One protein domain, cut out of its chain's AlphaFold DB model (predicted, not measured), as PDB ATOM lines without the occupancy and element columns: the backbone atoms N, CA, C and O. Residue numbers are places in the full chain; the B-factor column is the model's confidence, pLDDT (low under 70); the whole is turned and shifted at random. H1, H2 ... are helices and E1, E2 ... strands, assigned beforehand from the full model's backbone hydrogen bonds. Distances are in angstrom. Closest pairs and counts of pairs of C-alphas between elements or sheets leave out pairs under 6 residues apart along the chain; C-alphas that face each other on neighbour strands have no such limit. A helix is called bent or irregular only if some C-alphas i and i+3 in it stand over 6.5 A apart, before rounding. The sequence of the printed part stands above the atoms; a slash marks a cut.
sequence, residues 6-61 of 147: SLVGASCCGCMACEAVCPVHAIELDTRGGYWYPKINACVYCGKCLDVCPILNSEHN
ATOM      1  N   SER A   6       6.351  -8.962 -31.883       94.44
ATOM      2  CA  SER A   6       5.767  -8.593 -33.180       94.44
ATOM      3  C   SER A   6       4.578  -9.478 -33.584       94.44
ATOM      4  O   SER A   6       3.704  -9.002 -34.301       94.44
ATOM      5  N   LEU A   7       4.490 -10.709 -33.061       94.56
ATOM      6  CA  LEU A   7       3.342 -11.616 -33.214       94.56
ATOM      7  C   LEU A   7       1.995 -11.011 -32.795       94.56
ATOM      8  O   LEU A   7       0.965 -11.366 -33.357       94.56
ATOM      9  N   VAL A   8       1.987 -10.099 -31.818       94.38
ATOM     10  CA  VAL A   8       0.747  -9.499 -31.296       94.38
ATOM     11  C   VAL A   8       0.112  -8.543 -32.312       94.38
ATOM     12  O   VAL A   8      -1.107  -8.375 -32.333       94.38
ATOM     13  N   GLY A   9       0.929  -7.908 -33.159       92.06
ATOM     14  CA  GLY A   9       0.469  -7.017 -34.221       92.06
ATOM     15  C   GLY A   9      -0.529  -5.954 -33.746       92.06
ATOM     16  O   GLY A   9      -0.277  -5.210 -32.794       92.06
ATOM     17  N   ALA A  10      -1.674  -5.882 -34.431       91.12
ATOM     18  CA  ALA A  10      -2.736  -4.911 -34.168       91.12
ATOM     19  C   ALA A  10      -3.516  -5.168 -32.865       91.12
ATOM     20  O   ALA A  10      -4.204  -4.272 -32.389       91.12
ATOM     21  N   SER A  11      -3.395  -6.352 -32.258       92.62
ATOM     22  CA  SER A  11      -4.054  -6.671 -30.985       92.62
ATOM     23  C   SER A  11      -3.318  -6.097 -29.767       92.62
ATOM     24  O   SER A  11      -3.735  -6.320 -28.633       92.62
ATOM     25  N   CYS A  12      -2.215  -5.370 -29.974       92.81
ATOM     26  CA  CYS A  12      -1.424  -4.778 -28.903       92.81
ATOM     27  C   CYS A  12      -2.237  -3.736 -28.123       92.81
ATOM     28  O   CYS A  12      -2.757  -2.785 -28.697       92.81
ATOM     29  N   CYS A  13      -2.275  -3.865 -26.795       90.94
ATOM     30  CA  CYS A  13      -2.913  -2.891 -25.903       90.94
ATOM     31  C   CYS A  13      -1.965  -1.780 -25.410       90.94
ATOM     32  O   CYS A  13      -2.342  -0.976 -24.562       90.94
ATOM     33  N   GLY A  14      -0.714  -1.749 -25.887       90.94
ATOM     34  CA  GLY A  14       0.290  -0.745 -25.517       90.94
ATOM     35  C   GLY A  14       0.654  -0.722 -24.025       90.94
ATOM     36  O   GLY A  14       1.048   0.312 -23.501       90.94
ATOM     37  N   CYS A  15       0.534  -1.853 -23.319       90.06
ATOM     38  CA  CYS A  15       0.812  -1.948 -21.879       90.06
ATOM     39  C   CYS A  15       2.295  -1.817 -21.490       90.06
ATOM     40  O   CYS A  15       2.601  -1.857 -20.308       90.06
ATOM     41  N   MET A  16       3.219  -1.707 -22.451       91.44
ATOM     42  CA  MET A  16       4.667  -1.520 -22.231       91.44
ATOM     43  C   MET A  16       5.396  -2.670 -21.506       91.44
ATOM     44  O   MET A  16       6.617  -2.650 -21.417       91.44
ATOM     45  N   ALA A  17       4.693  -3.719 -21.066       91.00
ATOM     46  CA  ALA A  17       5.284  -4.835 -20.322       91.00
ATOM     47  C   ALA A  17       6.420  -5.546 -21.080       91.00
ATOM     48  O   ALA A  17       7.415  -5.956 -20.485       91.00
ATOM     49  N   CYS A  18       6.292  -5.665 -22.406       93.69
ATOM     50  CA  CYS A  18       7.324  -6.263 -23.253       93.69
ATOM     51  C   CYS A  18       8.638  -5.468 -23.251       93.69
ATOM     52  O   CYS A  18       9.704  -6.081 -23.255       93.69
ATOM     53  N   GLU A  19       8.565  -4.135 -23.224       93.31
ATOM     54  CA  GLU A  19       9.735  -3.259 -23.151       93.31
ATOM     55  C   GLU A  19      10.400  -3.378 -21.779       93.31
ATOM     56  O   GLU A  19      11.583  -3.709 -21.710       93.31
ATOM     57  N   ALA A  20       9.612  -3.282 -20.704       90.69
ATOM     58  CA  ALA A  20      10.104  -3.374 -19.332       90.69
ATOM     59  C   ALA A  20      10.817  -4.705 -19.012       90.69
ATOM     60  O   ALA A  20      11.773  -4.725 -18.238       90.69
ATOM     61  N   VAL A  21      10.379  -5.830 -19.594       92.19
ATOM     62  CA  VAL A  21      10.971  -7.157 -19.331       92.19
ATOM     63  C   VAL A  21      12.167  -7.489 -20.241       92.19
ATOM     64  O   VAL A  21      12.819  -8.523 -20.056       92.19
ATOM     65  N   CYS A  22      12.450  -6.671 -21.262       94.00
ATOM     66  CA  CYS A  22      13.470  -6.980 -22.259       94.00
ATOM     67  C   CYS A  22      14.889  -6.839 -21.669       94.00
ATOM     68  O   CYS A  22      15.318  -5.725 -21.380       94.00
ATOM     69  N   PRO A  23      15.681  -7.925 -21.556       93.50
ATOM     70  CA  PRO A  23      16.981  -7.883 -20.877       93.50
ATOM     71  C   PRO A  23      18.085  -7.196 -21.691       93.50
ATOM     72  O   PRO A  23      19.145  -6.897 -21.156       93.50
ATOM     73  N   VAL A  24      17.859  -6.999 -22.992       95.50
ATOM     74  CA  VAL A  24      18.815  -6.388 -23.929       95.50
ATOM     75  C   VAL A  24      18.300  -5.060 -24.490       95.50
ATOM     76  O   VAL A  24      18.859  -4.557 -25.456       95.50
ATOM     77  N   HIS A  25      17.205  -4.521 -23.932       94.00
ATOM     78  CA  HIS A  25      16.581  -3.267 -24.374       94.00
ATOM     79  C   HIS A  25      16.324  -3.199 -25.894       94.00
ATOM     80  O   HIS A  25      16.438  -2.154 -26.523       94.00
ATOM     81  N   ALA A  26      15.966  -4.333 -26.504       96.00
ATOM     82  CA  ALA A  26      15.738  -4.441 -27.946       96.00
ATOM     83  C   ALA A  26      14.355  -3.946 -28.399       96.00
ATOM     84  O   ALA A  26      14.021  -4.093 -29.574       96.00
ATOM     85  N   ILE A  27      13.531  -3.437 -27.482       94.69
ATOM     86  CA  ILE A  27      12.153  -3.020 -27.746       94.69
ATOM     87  C   ILE A  27      12.035  -1.541 -27.405       94.69
ATOM     88  O   ILE A  27      12.145  -1.164 -26.247       94.69
ATOM     89  N   GLU A  28      11.782  -0.721 -28.414       92.19
ATOM     90  CA  GLU A  28      11.384   0.676 -28.255       92.19
ATOM     91  C   GLU A  28       9.871   0.796 -28.460       92.19
ATOM     92  O   GLU A  28       9.241  -0.097 -29.029       92.19
ATOM     93  N   LEU A  29       9.266   1.895 -28.014       89.88
ATOM     94  CA  LEU A  29       7.846   2.157 -28.241       89.88
ATOM     95  C   LEU A  29       7.679   3.306 -29.231       89.88
ATOM     96  O   LEU A  29       8.182   4.404 -29.008       89.88
ATOM     97  N   ASP A  30       6.944   3.040 -30.304       90.06
ATOM     98  CA  ASP A  30       6.548   4.026 -31.303       90.06
ATOM     99  C   ASP A  30       5.061   4.363 -31.149       90.06
ATOM    100  O   ASP A  30       4.248   3.506 -30.783       90.06
ATOM    101  N   THR A  31       4.695   5.611 -31.430       87.81
ATOM    102  CA  THR A  31       3.313   6.086 -31.338       87.81
ATOM    103  C   THR A  31       2.645   6.039 -32.700       87.81
ATOM    104  O   THR A  31       3.028   6.769 -33.613       87.81
ATOM    105  N   ARG A  32       1.577   5.249 -32.833       85.69
ATOM    106  CA  ARG A  32       0.747   5.209 -34.045       85.69
ATOM    107  C   ARG A  32      -0.708   5.453 -33.681       85.69
ATOM    108  O   ARG A  32      -1.289   4.698 -32.907       85.69
ATOM    109  N   GLY A  33      -1.286   6.534 -34.207       82.25
ATOM    110  CA  GLY A  33      -2.676   6.912 -33.920       82.25
ATOM    111  C   GLY A  33      -2.960   7.188 -32.436       82.25
ATOM    112  O   GLY A  33      -4.076   6.961 -31.988       82.25
ATOM    113  N   GLY A  34      -1.950   7.623 -31.671       82.12
ATOM    114  CA  GLY A  34      -2.064   7.882 -30.228       82.12
ATOM    115  C   GLY A  34      -1.848   6.666 -29.319       82.12
ATOM    116  O   GLY A  34      -1.941   6.811 -28.105       82.12
ATOM    117  N   TYR A  35      -1.526   5.496 -29.881       84.50
ATOM    118  CA  TYR A  35      -1.254   4.269 -29.129       84.50
ATOM    119  C   TYR A  35       0.208   3.848 -29.249       84.50
ATOM    120  O   TYR A  35       0.836   4.035 -30.295       84.50
ATOM    121  N   TRP A  36       0.726   3.234 -28.187       90.44
ATOM    122  CA  TRP A  36       2.083   2.696 -28.157       90.44
ATOM    123  C   TRP A  36       2.164   1.304 -28.778       90.44
ATOM    124  O   TRP A  36       1.424   0.392 -28.400       90.44
ATOM    125  N   TYR A  37       3.130   1.119 -29.673       92.50
ATOM    126  CA  TYR A  37       3.441  -0.168 -30.277       92.50
ATOM    127  C   TYR A  37       4.929  -0.494 -30.161       92.50
ATOM    128  O   TYR A  37       5.760   0.401 -30.316       92.50
ATOM    129  N   PRO A  38       5.283  -1.771 -29.947       94.12
ATOM    130  CA  PRO A  38       6.674  -2.180 -29.895       94.12
ATOM    131  C   PRO A  38       7.333  -2.070 -31.277       94.12
ATOM    132  O   PRO A  38       6.801  -2.544 -32.284       94.12
ATOM    133  N   LYS A  39       8.521  -1.476 -31.300       94.62
ATOM    134  CA  LYS A  39       9.466  -1.436 -32.412       94.62
ATOM    135  C   LYS A  39      10.697  -2.241 -32.001       94.62
ATOM    136  O   LYS A  39      11.329  -1.936 -30.995       94.62
ATOM    137  N   ILE A  40      11.000  -3.297 -32.752       95.06
ATOM    138  CA  ILE A  40      12.022  -4.282 -32.382       95.06
ATOM    139  C   ILE A  40      13.322  -4.018 -33.136       95.06
ATOM    140  O   ILE A  40      13.304  -3.879 -34.355       95.06
ATOM    141  N   ASN A  41      14.432  -4.001 -32.398       92.94
ATOM    142  CA  ASN A  41      15.792  -3.847 -32.910       92.94
ATOM    143  C   ASN A  41      16.606  -5.135 -32.647       92.94
ATOM    144  O   ASN A  41      16.213  -6.209 -33.100       92.94
ATOM    145  N   ALA A  42      17.726  -5.054 -31.918       94.31
ATOM    146  CA  ALA A  42      18.686  -6.140 -31.667       94.31
ATOM    147  C   ALA A  42      18.146  -7.269 -30.751       94.31
ATOM    148  O   ALA A  42      18.652  -7.518 -29.657       94.31
ATOM    149  N   CYS A  43      17.074  -7.944 -31.171       96.06
ATOM    150  CA  CYS A  43      16.408  -8.993 -30.407       96.06
ATOM    151  C   CYS A  43      17.247 -10.277 -30.351       96.06
ATOM    152  O   CYS A  43      17.634 -10.824 -31.377       96.06
ATOM    153  N   VAL A  44      17.443 -10.809 -29.142       96.44
ATOM    154  CA  VAL A  44      18.124 -12.097 -28.899       96.44
ATOM    155  C   VAL A  44      17.156 -13.281 -28.769       96.44
ATOM    156  O   VAL A  44      17.547 -14.352 -28.319       96.44
ATOM    157  N   TYR A  45      15.875 -13.086 -29.104       96.38
ATOM    158  CA  TYR A  45      14.830 -14.122 -29.085       96.38
ATOM    159  C   TYR A  45      14.681 -14.879 -27.750       96.38
ATOM    160  O   TYR A  45      14.383 -16.068 -27.719       96.38
ATOM    161  N   CYS A  46      14.841 -14.180 -26.620       96.06
ATOM    162  CA  CYS A  46      14.763 -14.784 -25.281       96.06
ATOM    163  C   CYS A  46      13.350 -15.186 -24.807       96.06
ATOM    164  O   CYS A  46      13.220 -15.693 -23.698       96.06
ATOM    165  N   GLY A  47      12.289 -14.906 -25.571       95.25
ATOM    166  CA  GLY A  47      10.908 -15.291 -25.233       95.25
ATOM    167  C   GLY A  47      10.193 -14.440 -24.171       95.25
ATOM    168  O   GLY A  47       8.985 -14.278 -24.272       95.25
ATOM    169  N   LYS A  48      10.901 -13.772 -23.247       95.31
ATOM    170  CA  LYS A  48      10.298 -13.038 -22.102       95.31
ATOM    171  C   LYS A  48       9.155 -12.072 -22.450       95.31
ATOM    172  O   LYS A  48       8.202 -11.923 -21.693       95.31
ATOM    173  N   CYS A  49       9.254 -11.384 -23.590       95.44
ATOM    174  CA  CYS A  49       8.206 -10.468 -24.048       95.44
ATOM    175  C   CYS A  49       6.886 -11.184 -24.387       95.44
ATOM    176  O   CYS A  49       5.821 -10.606 -24.192       95.44
ATOM    177  N   LEU A  50       6.958 -12.429 -24.864       95.75
ATOM    178  CA  LEU A  50       5.802 -13.276 -25.140       95.75
ATOM    179  C   LEU A  50       5.162 -13.731 -23.828       95.75
ATOM    180  O   LEU A  50       3.951 -13.600 -23.681       95.75
ATOM    181  N   ASP A  51       5.976 -14.158 -22.860       93.75
ATOM    182  CA  ASP A  51       5.520 -14.651 -21.552       93.75
ATOM    183  C   ASP A  51       4.749 -13.586 -20.757       93.75
ATOM    184  O   ASP A  51       3.741 -13.878 -20.120       93.75
ATOM    185  N   VAL A  52       5.194 -12.325 -20.812       92.50
ATOM    186  CA  VAL A  52       4.544 -11.219 -20.085       92.50
ATOM    187  C   VAL A  52       3.330 -10.639 -20.825       92.50
ATOM    188  O   VAL A  52       2.601  -9.815 -20.274       92.50
ATOM    189  N   CYS A  53       3.102 -11.003 -22.091       93.56
ATOM    190  CA  CYS A  53       2.070 -10.360 -22.900       93.56
ATOM    191  C   CYS A  53       0.657 -10.792 -22.461       93.56
ATOM    192  O   CYS A  53       0.308 -11.963 -22.618       93.56
ATOM    193  N   PRO A  54      -0.217  -9.870 -22.011       92.00
ATOM    194  CA  PRO A  54      -1.570 -10.232 -21.582       92.00
ATOM    195  C   PRO A  54      -2.481 -10.666 -22.741       92.00
ATOM    196  O   PRO A  54      -3.467 -11.361 -22.515       92.00
ATOM    197  N   ILE A  55      -2.161 -10.272 -23.979       93.12
ATOM    198  CA  ILE A  55      -2.925 -10.655 -25.175       93.12
ATOM    199  C   ILE A  55      -2.670 -12.120 -25.535       93.12
ATOM    200  O   ILE A  55      -3.606 -12.838 -25.873       93.12
ATOM    201  N   LEU A  56      -1.416 -12.569 -25.422       93.00
ATOM    202  CA  LEU A  56      -1.033 -13.955 -25.695       93.00
ATOM    203  C   LEU A  56      -1.390 -14.893 -24.530       93.00
ATOM    204  O   LEU A  56      -1.691 -16.057 -24.759       93.00
ATOM    205  N   ASN A  57      -1.410 -14.379 -23.295       89.62
ATOM    206  CA  ASN A  57      -1.604 -15.167 -22.071       89.62
ATOM    207  C   ASN A  57      -2.948 -14.880 -21.371       89.62
ATOM    208  O   ASN A  57      -3.027 -14.870 -20.139       89.62
ATOM    209  N   SER A  58      -4.008 -14.640 -22.148       79.56
ATOM    210  CA  SER A  58      -5.328 -14.196 -21.664       79.56
ATOM    211  C   SER A  58      -6.072 -15.222 -20.794       79.56
ATOM    212  O   SER A  58      -6.925 -14.851 -19.985       79.56
ATOM    213  N   GLU A  59      -5.711 -16.502 -20.899       71.88
ATOM    214  CA  GLU A  59      -6.325 -17.614 -20.162       71.88
ATOM    215  C   GLU A  59      -6.130 -17.532 -18.637       71.88
ATOM    216  O   GLU A  59      -6.952 -18.067 -17.889       71.88
ATOM    217  N   HIS A  60      -5.122 -16.796 -18.153       59.00
ATOM    218  CA  HIS A  60      -4.908 -16.565 -16.716       59.00
ATOM    219  C   HIS A  60      -6.034 -15.758 -16.041       59.00
ATOM    220  O   HIS A  60      -6.123 -15.752 -14.817       59.00
ATOM    221  N   ASN A  61      -6.918 -15.109 -16.811       58.03
ATOM    222  CA  ASN A  61      -7.985 -14.251 -16.285       58.03
ATOM    223  C   ASN A  61      -9.362 -14.936 -16.187       58.03
ATOM    224  O   ASN A  61     -10.360 -14.272 -15.893       58.03
TER     225      ASN A  61
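AT A GLANCE: This is residues 6 to 61 of the 147 residues of the protein "4Fe-4S dicluster domain-containing protein" of Clostridium sp. OM05-5BH (UniProt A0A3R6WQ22). A two-stranded hairpin, E1 and E2, makes one side of this small domain, and two very short helices, H2 and H3, pack together near the hairpin's open end, where residues 27 and 40 face each other. H1, an irregular helix, lies beside E2, and H4 is at the far end of the last link, its centre the farthest from the mean of the C-alphas. The printed part has 56 residues, with the order H1, H2, E1, E2, H3, H4 along the chain and an antiparallel sheet of order E1 - E2. The class is mixed, helices and strands, with 30 residues in named elements. The whole is compact, with a radius of gyration of the C-alphas of 10.9 A and spans of 31 by 29 by 17 A.

HOW THE PARTS SIT: Begin with the hairpin of E1, residues 27 to 32, and E2, residues 35 to 40, antiparallel neighbours at 142 degrees between their directions. Look at N 28 and O 39, 2.9 A apart, and at N 37 and O 30, also 2.9 A, both within hydrogen-bond range. From E1 go to H2, residues 17 to 20: the closest C-alphas are those of Glu 19 and Ile 27, 5.2 A apart. H2 and H3, residues 48 to 51, touch, and their closest C-alphas, those of Cys 18 and Cys 49, are 4.4 A apart. Near E2 is H1, residues 6 to 11, with the C-alphas of Ser 6 and Pro 38 the closest at 7.3 A; H1 is apart from E1, H2 and H3. H4, residues 58 to 61, is apart from H1, H2, H3, E1 and E2. In H1, 0 of 2 O i to N i+4 pairs and 2 of 3 O i to N i+3 pairs are within hydrogen-bond range; H2, H3 and H4 are too short for an O i to N i+4 pair.

IN THESE COORDINATES: Find C-alpha 27 at (12.153, -3.020, -27.746); from there E1 runs 15.4 A to C-alpha 32. E2 runs back 16.1 A from C-alpha 35 to C-alpha 40 at (12.022, -4.282, -32.382). H1 begins at C-alpha 6, at (5.767, -8.593, -33.180), and measures 10.2 A; it is irregular, with C-alphas 7 and 10 standing 9.1 A apart. H2 and H3 are each 5.1 A long, and H4, 6.0 A, ends at C-alpha 61, at (-7.985, -14.251, -16.285).

THE WHOLE: The two C-alphas farthest apart are those of Ala 42 and Asn 61, at 31.8 A. The printed part has no cut. The links H1 to H2 and E1 to E2 are tight, the other three are short, and none is long. The mean pLDDT of the printed part is 90.6, with residues 60 to 61 under 70.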